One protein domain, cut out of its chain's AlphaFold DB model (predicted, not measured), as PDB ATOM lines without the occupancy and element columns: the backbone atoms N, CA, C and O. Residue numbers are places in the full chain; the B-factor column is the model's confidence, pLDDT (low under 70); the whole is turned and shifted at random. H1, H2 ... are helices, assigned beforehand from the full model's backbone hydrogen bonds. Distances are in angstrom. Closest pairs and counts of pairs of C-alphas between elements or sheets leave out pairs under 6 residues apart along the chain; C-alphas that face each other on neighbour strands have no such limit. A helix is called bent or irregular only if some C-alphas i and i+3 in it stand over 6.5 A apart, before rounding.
ATOM      1  N   LEU A  11      -8.963  40.892  13.174       70.94
ATOM      2  CA  LEU A  11      -9.723  40.716  14.414       70.94
ATOM      3  C   LEU A  11      -9.089  39.662  15.329       70.94
ATOM      4  O   LEU A  11      -8.917  39.907  16.517       70.94
ATOM      5  N   LEU A  12      -8.694  38.510  14.782       73.50
ATOM      6  CA  LEU A  12      -8.017  37.449  15.533       73.50
ATOM      7  C   LEU A  12      -6.691  37.924  16.130       73.50
ATOM      8  O   LEU A  12      -6.388  37.600  17.279       73.50
ATOM      9  N   GLN A  13      -5.930  38.711  15.367       71.50
ATOM     10  CA  GLN A  13      -4.659  39.286  15.800       71.50
ATOM     11  C   GLN A  13      -4.849  40.318  16.923       71.50
ATOM     12  O   GLN A  13      -4.106  40.312  17.905       71.50
ATOM     13  N   GLU A  14      -5.865  41.175  16.813       70.44
ATOM     14  CA  GLU A  14      -6.196  42.145  17.859       70.44
ATOM     15  C   GLU A  14      -6.664  41.439  19.140       70.44
ATOM     16  O   GLU A  14      -6.195  41.765  20.227       70.44
ATOM     17  N   VAL A  15      -7.494  40.395  19.021       76.06
ATOM     18  CA  VAL A  15      -7.932  39.580  20.167       76.06
ATOM     19  C   VAL A  15      -6.749  38.897  20.856       76.06
ATOM     20  O   VAL A  15      -6.675  38.903  22.083       76.06
ATOM     21  N   THR A  16      -5.791  38.342  20.105       74.31
ATOM     22  CA  THR A  16      -4.597  37.715  20.707       74.31
ATOM     23  C   THR A  16      -3.701  38.737  21.396       74.31
ATOM     24  O   THR A  16      -3.204  38.478  22.493       74.31
ATOM     25  N   LYS A  17      -3.522  39.915  20.795       71.69
ATOM     26  CA  LYS A  17      -2.756  41.008  21.398       71.69
ATOM     27  C   LYS A  17      -3.402  41.494  22.693       71.69
ATOM     28  O   LYS A  17      -2.710  41.652  23.697       71.69
ATOM     29  N   GLN A  18      -4.717  41.687  22.690       70.94
ATOM     30  CA  GLN A  18      -5.461  42.075  23.884       70.94
ATOM     31  C   GLN A  18      -5.369  40.996  24.963       70.94
ATOM     32  O   GLN A  18      -5.041  41.323  26.100       70.94
ATOM     33  N   ALA A  19      -5.551  39.720  24.611       72.62
ATOM     34  CA  ALA A  19      -5.403  38.607  25.546       72.62
ATOM     35  C   ALA A  19      -4.014  38.585  26.207       72.62
ATOM     36  O   ALA A  19      -3.918  38.382  27.415       72.62
ATOM     37  N   HIS A  20      -2.951  38.867  25.448       74.75
ATOM     38  CA  HIS A  20      -1.602  38.953  25.999       74.75
ATOM     39  C   HIS A  20      -1.448  40.121  26.981       74.75
ATOM     40  O   HIS A  20      -0.955  39.926  28.088       74.75
ATOM     41  N   VAL A  21      -1.927  41.316  26.617       76.75
ATOM     42  CA  VAL A  21      -1.902  42.494  27.504       76.75
ATOM     43  C   VAL A  21      -2.672  42.223  28.796       76.75
ATOM     44  O   VAL A  21      -2.194  42.543  29.881       76.75
ATOM     45  N   ILE A  22      -3.840  41.593  28.691       73.44
ATOM     46  CA  ILE A  22      -4.661  41.196  29.835       73.44
ATOM     47  C   ILE A  22      -3.907  40.208  30.722       73.44
ATOM     48  O   ILE A  22      -3.867  40.388  31.935       73.44
ATOM     49  N   GLN A  23      -3.258  39.208  30.132       76.12
ATOM     50  CA  GLN A  23      -2.474  38.231  30.877       76.12
ATOM     51  C   GLN A  23      -1.289  38.883  31.602       76.12
ATOM     52  O   GLN A  23      -1.035  38.585  32.767       76.12
ATOM     53  N   THR A  24      -0.597  39.825  30.955       79.69
ATOM     54  CA  THR A  24       0.456  40.619  31.598       79.69
ATOM     55  C   THR A  24      -0.092  41.432  32.769       79.69
ATOM     56  O   THR A  24       0.522  41.466  33.833       79.69
ATOM     57  N   LEU A  25      -1.257  42.063  32.601       74.94
ATOM     58  CA  LEU A  25      -1.905  42.821  33.669       74.94
ATOM     59  C   LEU A  25      -2.294  41.920  34.845       74.94
ATOM     60  O   LEU A  25      -2.008  42.285  35.980       74.94
ATOM     61  N   MET A  26      -2.867  40.740  34.594       75.44
ATOM     62  CA  MET A  26      -3.194  39.771  35.647       75.44
ATOM     63  C   MET A  26      -1.952  39.345  36.435       75.44
ATOM     64  O   MET A  26      -1.962  39.416  37.661       75.44
ATOM     65  N   ASN A  27      -0.858  39.006  35.746       78.06
ATOM     66  CA  ASN A  27       0.400  38.634  36.398       78.06
ATOM     67  C   ASN A  27       0.969  39.781  37.252       78.06
ATOM     68  O   ASN A  27       1.468  39.551  38.351       78.06
ATOM     69  N   ASN A  28       0.873  41.023  36.769       78.50
ATOM     70  CA  ASN A  28       1.324  42.191  37.524       78.50
ATOM     71  C   ASN A  28       0.466  42.434  38.775       78.50
ATOM     72  O   ASN A  28       1.010  42.765  39.825       78.50
ATOM     73  N   ILE A  29      -0.857  42.255  38.687       75.38
ATOM     74  CA  ILE A  29      -1.757  42.360  39.847       75.38
ATOM     75  C   ILE A  29      -1.416  41.287  40.882       75.38
ATOM     76  O   ILE A  29      -1.339  41.597  42.068       75.38
ATOM     77  N   GLU A  30      -1.194  40.047  40.447       76.38
ATOM     78  CA  GLU A  30      -0.822  38.949  41.342       76.38
ATOM     79  C   GLU A  30       0.514  39.232  42.045       76.38
ATOM     80  O   GLU A  30       0.614  39.090  43.265       76.38
ATOM     81  N   GLY A  31       1.511  39.732  41.306       81.56
ATOM     82  CA  GLY A  31       2.788  40.165  41.876       81.56
ATOM     83  C   GLY A  31       2.616  41.254  42.939       81.56
ATOM     84  O   GLY A  31       3.122  41.117  44.051       81.56
ATOM     85  N   LEU A  32       1.821  42.286  42.643       80.69
ATOM     86  CA  LEU A  32       1.521  43.361  43.593       80.69
ATOM     87  C   LEU A  32       0.804  42.846  44.850       80.69
ATOM     88  O   LEU A  32       1.103  43.306  45.952       80.69
ATOM     89  N   GLN A  33      -0.118  41.885  44.718       76.56
ATOM     90  CA  GLN A  33      -0.772  41.256  45.870       76.56
ATOM     91  C   GLN A  33       0.234  40.505  46.748       76.56
ATOM     92  O   GLN A  33       0.215  40.662  47.970       76.56
ATOM     93  N   GLN A  34       1.140  39.729  46.146       80.56
ATOM     94  CA  GLN A  34       2.177  39.008  46.888       80.56
ATOM     95  C   GLN A  34       3.129  39.962  47.618       80.56
ATOM     96  O   GLN A  34       3.460  39.725  48.783       80.56
ATOM     97  N   GLU A  35       3.537  41.059  46.978       83.06
ATOM     98  CA  GLU A  35       4.356  42.092  47.618       83.06
ATOM     99  C   GLU A  35       3.633  42.738  48.805       83.06
ATOM    100  O   GLU A  35       4.245  42.958  49.851       83.06
ATOM    101  N   LEU A  36       2.324  42.984  48.683       82.38
ATOM    102  CA  LEU A  36       1.505  43.520  49.771       82.38
ATOM    103  C   LEU A  36       1.429  42.560  50.961       82.38
ATOM    104  O   LEU A  36       1.582  42.994  52.101       82.38
ATOM    105  N   VAL A  37       1.247  41.262  50.701       83.69
ATOM    106  CA  VAL A  37       1.240  40.220  51.740       83.69
ATOM    107  C   VAL A  37       2.602  40.139  52.428       83.69
ATOM    108  O   VAL A  37       2.674  40.136  53.655       83.69
ATOM    109  N   GLN A  38       3.705  40.149  51.675       86.62
ATOM    110  CA  GLN A  38       5.045  40.163  52.270       86.62
ATOM    111  C   GLN A  38       5.296  41.424  53.099       86.62
ATOM    112  O   GLN A  38       5.907  41.355  54.168       86.62
ATOM    113  N   LEU A  39       4.832  42.578  52.621       86.31
ATOM    114  CA  LEU A  39       4.939  43.837  53.346       86.31
ATOM    115  C   LEU A  39       4.118  43.801  54.641       86.31
ATOM    116  O   LEU A  39       4.600  44.280  55.664       86.31
ATOM    117  N   GLN A  40       2.933  43.188  54.620       85.56
ATOM    118  CA  GLN A  40       2.096  42.971  55.801       85.56
ATOM    119  C   GLN A  40       2.771  42.047  56.822       85.56
ATOM    120  O   GLN A  40       2.770  42.347  58.014       85.56
ATOM    121  N   GLU A  41       3.376  40.943  56.376       86.50
ATOM    122  CA  GLU A  41       4.111  40.036  57.265       86.50
ATOM    123  C   GLU A  41       5.325  40.731  57.887       86.50
ATOM    124  O   GLU A  41       5.530  40.655  59.098       86.50
ATOM    125  N   ARG A  42       6.087  41.494  57.092       86.25
ATOM    126  CA  ARG A  42       7.210  42.299  57.598       86.25
ATOM    127  C   ARG A  42       6.752  43.410  58.537       86.25
ATOM    128  O   ARG A  42       7.439  43.689  59.507       86.25
ATOM    129  N   ALA A  43       5.585  44.009  58.312       87.12
ATOM    130  CA  ALA A  43       5.033  45.048  59.181       87.12
ATOM    131  C   ALA A  43       4.744  44.568  60.616       87.12
ATOM    132  O   ALA A  43       4.639  45.394  61.525       87.12
ATOM    133  N   LYS A  44       4.628  43.252  60.848       85.81
ATOM    134  CA  LYS A  44       4.456  42.684  62.196       85.81
ATOM    135  C   LYS A  44       5.721  42.792  63.047       85.81
ATOM    136  O   LYS A  44       5.618  42.860  64.269       85.81
ATOM    137  N   THR A  45       6.894  42.793  62.416       90.19
ATOM    138  CA  THR A  45       8.199  42.730  63.092       90.19
ATOM    139  C   THR A  45       9.098  43.931  62.801       90.19
ATOM    140  O   THR A  45       9.969  44.228  63.613       90.19
ATOM    141  N   ASP A  46       8.872  44.654  61.700       92.50
ATOM    142  CA  ASP A  46       9.631  45.836  61.291       92.50
ATOM    143  C   ASP A  46       8.748  47.109  61.286       92.50
ATOM    144  O   ASP A  46       7.812  47.224  60.482       92.50
ATOM    145  N   PRO A  47       9.049  48.111  62.137       86.00
ATOM    146  CA  PRO A  47       8.318  49.376  62.173       86.00
ATOM    147  C   PRO A  47       8.439  50.194  60.875       86.00
ATOM    148  O   PRO A  47       7.510  50.928  60.529       86.00
ATOM    149  N   GLN A  48       9.528  50.057  60.109       87.44
ATOM    150  CA  GLN A  48       9.675  50.737  58.820       87.44
ATOM    151  C   GLN A  48       8.777  50.100  57.749       87.44
ATOM    152  O   GLN A  48       8.132  50.817  56.973       87.44
ATOM    153  N   ALA A  49       8.691  48.766  57.716       85.81
ATOM    154  CA  ALA A  49       7.727  48.043  56.889       85.81
ATOM    155  C   ALA A  49       6.281  48.396  57.265       85.81
ATOM    156  O   ALA A  49       5.454  48.590  56.378       85.81
ATOM    157  N   ARG A  50       5.994  48.585  58.556       86.31
ATOM    158  CA  ARG A  50       4.674  49.004  59.043       86.31
ATOM    159  C   ARG A  50       4.265  50.392  58.553       86.31
ATOM    160  O   ARG A  50       3.195  50.531  57.972       86.31
ATOM    161  N   ALA A  51       5.147  51.386  58.651       87.75
ATOM    162  CA  ALA A  51       4.886  52.728  58.116       87.75
ATOM    163  C   ALA A  51       4.747  52.755  56.577       87.75
ATOM    164  O   ALA A  51       4.099  53.636  56.005       87.75
ATOM    165  N   ARG A  52       5.384  51.813  55.869       86.38
ATOM    166  CA  ARG A  52       5.179  51.623  54.423       86.38
ATOM    167  C   ARG A  52       3.826  50.976  54.135       86.38
ATOM    168  O   ARG A  52       3.110  51.475  53.274       86.38
ATOM    169  N   PHE A  53       3.468  49.928  54.870       85.88
ATOM    170  CA  PHE A  53       2.184  49.244  54.742       85.88
ATOM    171  C   PHE A  53       1.009  50.188  55.009       85.88
ATOM    172  O   PHE A  53       0.088  50.241  54.204       85.88
ATOM    173  N   GLU A  54       1.075  51.009  56.059       84.81
ATOM    174  CA  GLU A  54       0.036  51.998  56.373       84.81
ATOM    175  C   GLU A  54      -0.116  53.056  55.273       84.81
ATOM    176  O   GLU A  54      -1.237  53.405  54.913       84.81
ATOM    177  N   ARG A  55       0.984  53.522  54.661       84.25
ATOM    178  CA  ARG A  55       0.913  54.429  53.499       84.25
ATOM    179  C   ARG A  55       0.259  53.775  52.287       84.25
ATOM    180  O   ARG A  55      -0.535  54.421  51.607       84.25
ATOM    181  N   VAL A  56       0.579  52.509  52.024       82.12
ATOM    182  CA  VAL A  56      -0.023  51.739  50.928       82.12
ATOM    183  C   VAL A  56      -1.506  51.481  51.201       82.12
ATOM    184  O   VAL A  56      -2.325  51.717  50.320       82.12
ATOM    185  N   GLN A  57      -1.880  51.094  52.423       79.31
ATOM    186  CA  GLN A  57      -3.281  50.939  52.822       79.31
ATOM    187  C   GLN A  57      -4.049  52.255  52.741       79.31
ATOM    188  O   GLN A  57      -5.175  52.276  52.256       79.31
ATOM    189  N   HIS A  58      -3.449  53.366  53.164       80.50
ATOM    190  CA  HIS A  58      -4.074  54.677  53.056       80.50
ATOM    191  C   HIS A  58      -4.286  55.073  51.586       80.50
ATOM    192  O   HIS A  58      -5.352  55.567  51.230       80.50
ATOM    193  N   ALA A  59      -3.318  54.805  50.706       76.25
ATOM    194  CA  ALA A  59      -3.469  55.026  49.268       76.25
ATOM    195  C   ALA A  59      -4.530  54.108  48.628       76.25
ATOM    196  O   ALA A  59      -5.250  54.549  47.735       76.25
ATOM    197  N   LEU A  60      -4.657  52.864  49.099       72.88
ATOM    198  CA  LEU A  60      -5.659  51.901  48.631       72.88
ATOM    199  C   LEU A  60      -7.071  52.164  49.165       72.88
ATOM    200  O   LEU A  60      -8.023  51.813  48.484       72.88
ATOM    201  N   ASN A  61      -7.220  52.753  50.352       69.81
ATOM    202  CA  ASN A  61      -8.530  52.996  50.972       69.81
ATOM    203  C   ASN A  61      -9.050  54.422  50.748       69.81
ATOM    204  O   ASN A  61     -10.258  54.636  50.733       69.81
ATOM    205  N   HIS A  62      -8.154  55.399  50.588       66.62
ATOM    206  CA  HIS A  62      -8.507  56.822  50.502       66.62
ATOM    207  C   HIS A  62      -7.970  57.523  49.250       66.62
ATOM    208  O   HIS A  62      -8.263  58.699  49.042       66.62
ATOM    209  N   GLY A  63      -7.186  56.833  48.420       62.72
ATOM    210  CA  GLY A  63      -6.636  57.376  47.180       62.72
ATOM    211  C   GLY A  63      -7.330  56.846  45.927       62.72
ATOM    212  O   GLY A  63      -8.064  55.859  45.951       62.72
ATOM    213  N   GLU A  64      -7.023  57.469  44.789       58.75
ATOM    214  CA  GLU A  64      -7.487  57.052  43.455       58.75
ATOM    215  C   GLU A  64      -7.108  55.598  43.108       58.75
ATOM    216  O   GLU A  64      -7.752  54.968  42.267       58.75
ATOM    217  N   LEU A  65      -6.114  55.026  43.803       63.47
ATOM    218  CA  LEU A  65      -5.714  53.626  43.666       63.47
ATOM    219  C   LEU A  65      -6.843  52.643  44.006       63.47
ATOM    220  O   LEU A  65      -6.913  51.588  43.381       63.47
ATOM    221  N   ALA A  66      -7.744  52.993  44.931       62.06
ATOM    222  CA  ALA A  66      -8.910  52.179  45.280       62.06
ATOM    223  C   ALA A  66      -9.799  51.925  44.055       62.06
ATOM    224  O   ALA A  66     -10.160  50.792  43.732       62.06
ATOM    225  N   ALA A  67     -10.111  53.006  43.335       63.56
ATOM    226  CA  ALA A  67     -10.957  52.984  42.153       63.56
ATOM    227  C   ALA A  67     -10.269  52.263  40.991       63.56
ATOM    228  O   ALA A  67     -10.912  51.509  40.264       63.56
ATOM    229  N   VAL A  68      -8.954  52.452  40.839       66.19
ATOM    230  CA  VAL A  68      -8.158  51.756  39.822       66.19
ATOM    231  C   VAL A  68      -8.126  50.252  40.095       66.19
ATOM    232  O   VAL A  68      -8.377  49.478  39.175       66.19
ATOM    233  N   PHE A  69      -7.907  49.826  41.341       67.31
ATOM    234  CA  PHE A  69      -7.873  48.408  41.710       67.31
ATOM    235  C   PHE A  69      -9.246  47.740  41.557       67.31
ATOM    236  O   PHE A  69      -9.348  46.676  40.949       67.31
ATOM    237  N   HIS A  70     -10.322  48.399  42.003       66.88
ATOM    238  CA  HIS A  70     -11.691  47.924  41.781       66.88
ATOM    239  C   HIS A  70     -12.028  47.805  40.293       66.88
ATOM    240  O   HIS A  70     -12.631  46.820  39.868       66.88
ATOM    241  N   ARG A  71     -11.627  48.795  39.488       66.56
ATOM    242  CA  ARG A  71     -11.861  48.785  38.042       66.56
ATOM    243  C   ARG A  71     -11.068  47.681  37.352       66.56
ATOM    244  O   ARG A  71     -11.612  47.048  36.454       66.56
ATOM    245  N   LEU A  72      -9.831  47.431  37.782       67.94
ATOM    246  CA  LEU A  72      -9.003  46.325  37.296       67.94
ATOM    247  C   LEU A  72      -9.592  44.963  37.667       67.94
ATOM    248  O   LEU A  72      -9.668  44.099  36.800       67.94
ATOM    249  N   SER A  73     -10.071  44.790  38.900       66.88
ATOM    250  CA  SER A  73     -10.726  43.547  39.324       66.88
ATOM    251  C   SER A  73     -12.015  43.297  38.541       66.88
ATOM    252  O   SER A  73     -12.195  42.218  37.992       66.88
ATOM    253  N   ALA A  74     -12.868  44.316  38.385       69.44
ATOM    254  CA  ALA A  74     -14.088  44.207  37.588       69.44
ATOM    255  C   ALA A  74     -13.796  43.882  36.112       69.44
ATOM    256  O   ALA A  74     -14.548  43.146  35.474       69.44
ATOM    257  N   TRP A  75     -12.696  44.412  35.566       68.50
ATOM    258  CA  TRP A  75     -12.228  44.057  34.228       68.50
ATOM    259  C   TRP A  75     -11.744  42.609  34.149       68.50
ATOM    260  O   TRP A  75     -12.090  41.923  33.192       68.50
ATOM    261  N   ALA A  76     -10.986  42.139  35.141       65.06
ATOM    262  CA  ALA A  76     -10.519  40.758  35.211       65.06
ATOM    263  C   ALA A  76     -11.695  39.768  35.291       65.06
ATOM    264  O   ALA A  76     -11.739  38.820  34.507       65.06
ATOM    265  N   ASP A  77     -12.691  40.037  36.140       68.69
ATOM    266  CA  ASP A  77     -13.919  39.239  36.243       68.69
ATOM    267  C   ASP A  77     -14.710  39.225  34.927       68.69
ATOM    268  O   ASP A  77     -15.117  38.167  34.443       68.69
ATOM    269  N   ALA A  78     -14.904  40.391  34.302       68.25
ATOM    270  CA  ALA A  78     -15.611  40.490  33.027       68.25
ATOM    271  C   ALA A  78     -14.893  39.716  31.909       68.25
ATOM    272  O   ALA A  78     -15.539  39.077  31.078       68.25
ATOM    273  N   LEU A  79     -13.559  39.734  31.906       66.12
ATOM    274  CA  LEU A  79     -12.735  38.984  30.963       66.12
ATOM    275  C   LEU A  79     -12.775  37.483  31.201       66.12
ATOM    276  O   LEU A  79     -12.905  36.725  30.239       66.12
ATOM    277  N   GLU A  80     -12.729  37.045  32.456       64.56
ATOM    278  CA  GLU A  80     -12.903  35.637  32.795       64.56
ATOM    279  C   GLU A  80     -14.285  35.141  32.350       64.56
ATOM    280  O   GLU A  80     -14.406  34.080  31.729       64.56
ATOM    281  N   GLN A  81     -15.336  35.930  32.590       69.00
ATOM    282  CA  GLN A  81     -16.684  35.609  32.128       69.00
ATOM    283  C   GLN A  81     -16.786  35.587  30.603       69.00
ATOM    284  O   GLN A  81     -17.416  34.685  30.042       69.00
ATOM    285  N   HIS A  82     -16.142  36.526  29.913       62.97
ATOM    286  CA  HIS A  82     -16.119  36.563  28.456       62.97
ATOM    287  C   HIS A  82     -15.383  35.350  27.872       62.97
ATOM    288  O   HIS A  82     -15.876  34.723  26.941       62.97
ATOM    289  N   LEU A  83     -14.259  34.928  28.459       63.38
ATOM    290  CA  LEU A  83     -13.537  33.720  28.044       63.38
ATOM    291  C   LEU A  83     -14.306  32.430  28.364       63.38
ATOM    292  O   LEU A  83     -14.322  31.515  27.544       63.38
ATOM    293  N   LYS A  84     -15.009  32.359  29.503       62.22
ATOM    294  CA  LYS A  84     -15.910  31.234  29.833       62.22
ATOM    295  C   LYS A  84     -17.109  31.137  28.888       62.22
ATOM    296  O   LYS A  84     -17.615  30.040  28.646       62.22
ATOM    297  N   THR A  85     -17.589  32.262  28.366       57.66
ATOM    298  CA  THR A  85     -18.760  32.320  27.473       57.66
ATOM    299  C   THR A  85     -18.399  32.297  25.987       57.66
ATOM    300  O   THR A  85     -19.214  31.847  25.179       57.66
ATOM    301  N   ALA A  86     -17.169  32.658  25.618       52.53
ATOM    302  CA  ALA A  86     -16.631  32.574  24.262       52.53
ATOM    303  C   ALA A  86     -16.827  31.200  23.583       52.53
ATOM    304  O   ALA A  86     -17.296  31.183  22.441       52.53
ATOM    305  N   PRO A  87     -16.582  30.037  24.229       51.28
ATOM    306  CA  PRO A  87     -16.837  28.748  23.583       51.28
ATOM    307  C   PRO A  87     -18.330  28.502  23.307       51.28
ATOM    308  O   PRO A  87     -18.666  27.830  22.332       51.28
ATOM    309  N   LYS A  88     -19.248  29.079  24.099       48.16
ATOM    310  CA  LYS A  88     -20.702  28.999  23.846       48.16
ATOM    311  C   LYS A  88     -21.144  29.883  22.674       48.16
ATOM    312  O   LYS A  88     -22.067  29.511  21.960       48.16
ATOM    313  N   GLN A  89     -20.470  31.009  22.441       44.88
ATOM    314  CA  GLN A  89     -20.729  31.884  21.289       44.88
ATOM    315  C   GLN A  89     -20.223  31.261  19.977       44.88
ATOM    316  O   GLN A  89     -20.930  31.289  18.976       44.88
ATOM    317  N   LEU A  90     -19.058  30.604  19.997       45.53
ATOM    318  CA  LEU A  90     -18.543  29.817  18.864       45.53
ATOM    319  C   LEU A  90     -19.347  28.536  18.590       45.53
ATOM    320  O   LEU A  90     -19.341  28.037  17.468       45.53
ATOM    321  N   SER A  91     -20.056  28.021  19.599       40.41
ATOM    322  CA  SER A  91     -20.957  26.867  19.467       40.41
ATOM    323  C   SER A  91     -22.376  27.256  19.050       40.41
ATOM    324  O   SER A  91     -23.252  26.397  19.033       40.41
ATOM    325  N   SER A  92     -22.628  28.524  18.711       36.50
ATOM    326  CA  SER A  92     -23.842  28.875  17.978       36.50
ATOM    327  C   SER A  92     -23.629  28.425  16.533       36.50
ATOM    328  O   SER A  92     -22.829  29.050  15.831       36.50
TER     329      SER A  92
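This is residues 11 to 92 of the 120 residues of an uncharacterized protein of Pandoraea faecigallinarum (UniProt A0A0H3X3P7). What shape do the helices make? Three helices outline a long, narrow, open triangle: H1 is one long side, the short H2 turns the corner at its end, and H3 folds back as the other long side, crossing close to H1 near residues 26 and 76. Beyond the crossing, residues 11 to 18 of H1 and 84 to 92 stick out. What is the make-up? The 82 printed residues hold H1, H2 and H3 in that order and no named strand, so the class is all helix. How open is it? It is only just loose, close to extended, with a radius of gyration of the C-alphas of 17.4 A and spans of 58 by 21 by 20 A.

Where is the longest helix? H1, residues 11 to 43, runs 47.3 A from C-alpha 11 at (-9.723, 40.716, 14.414). Where are the others? H2 is residues 47 to 62, 21.8 A. H3 is residues 64 to 90, 38.3 A, ending at C-alpha 90 at (-18.543, 29.817, 18.864).

How does H1 meet its neighbours? H1, with residues 36 to 43 alone, touches H2, closest at the C-alphas of Ala 43 and Arg 50, 4.0 A apart, at a steep tilt of 46 degrees, opposite ways. H1 and H3 are close but not clearly touching, closest at the C-alphas of Met 26 and Ala 76, 7.4 A apart. How do H2 and H3 meet? They only just touch, with 3 pairs of C-alphas within 8 A, only at the corner; the closest C-alphas, of Leu 60 and Ala 66, are 4.7 A apart. Are the backbones even? In H1 and H2 every O i to N i+4 pair is within hydrogen-bond range, in H3 21 of 23. H3 has a kink of 34 degrees near residue 84 and is only just irregular, C-alphas 84 and 87 being 6.8 A apart.

How large is it? The two C-alphas farthest apart, of Pro 47 and Ser 92, are 58.4 A apart. Are there cuts or long links? The printed part has no cut, and both links are tight. Where is confidence low? Residues 61 to 92 are under 70 in pLDDT.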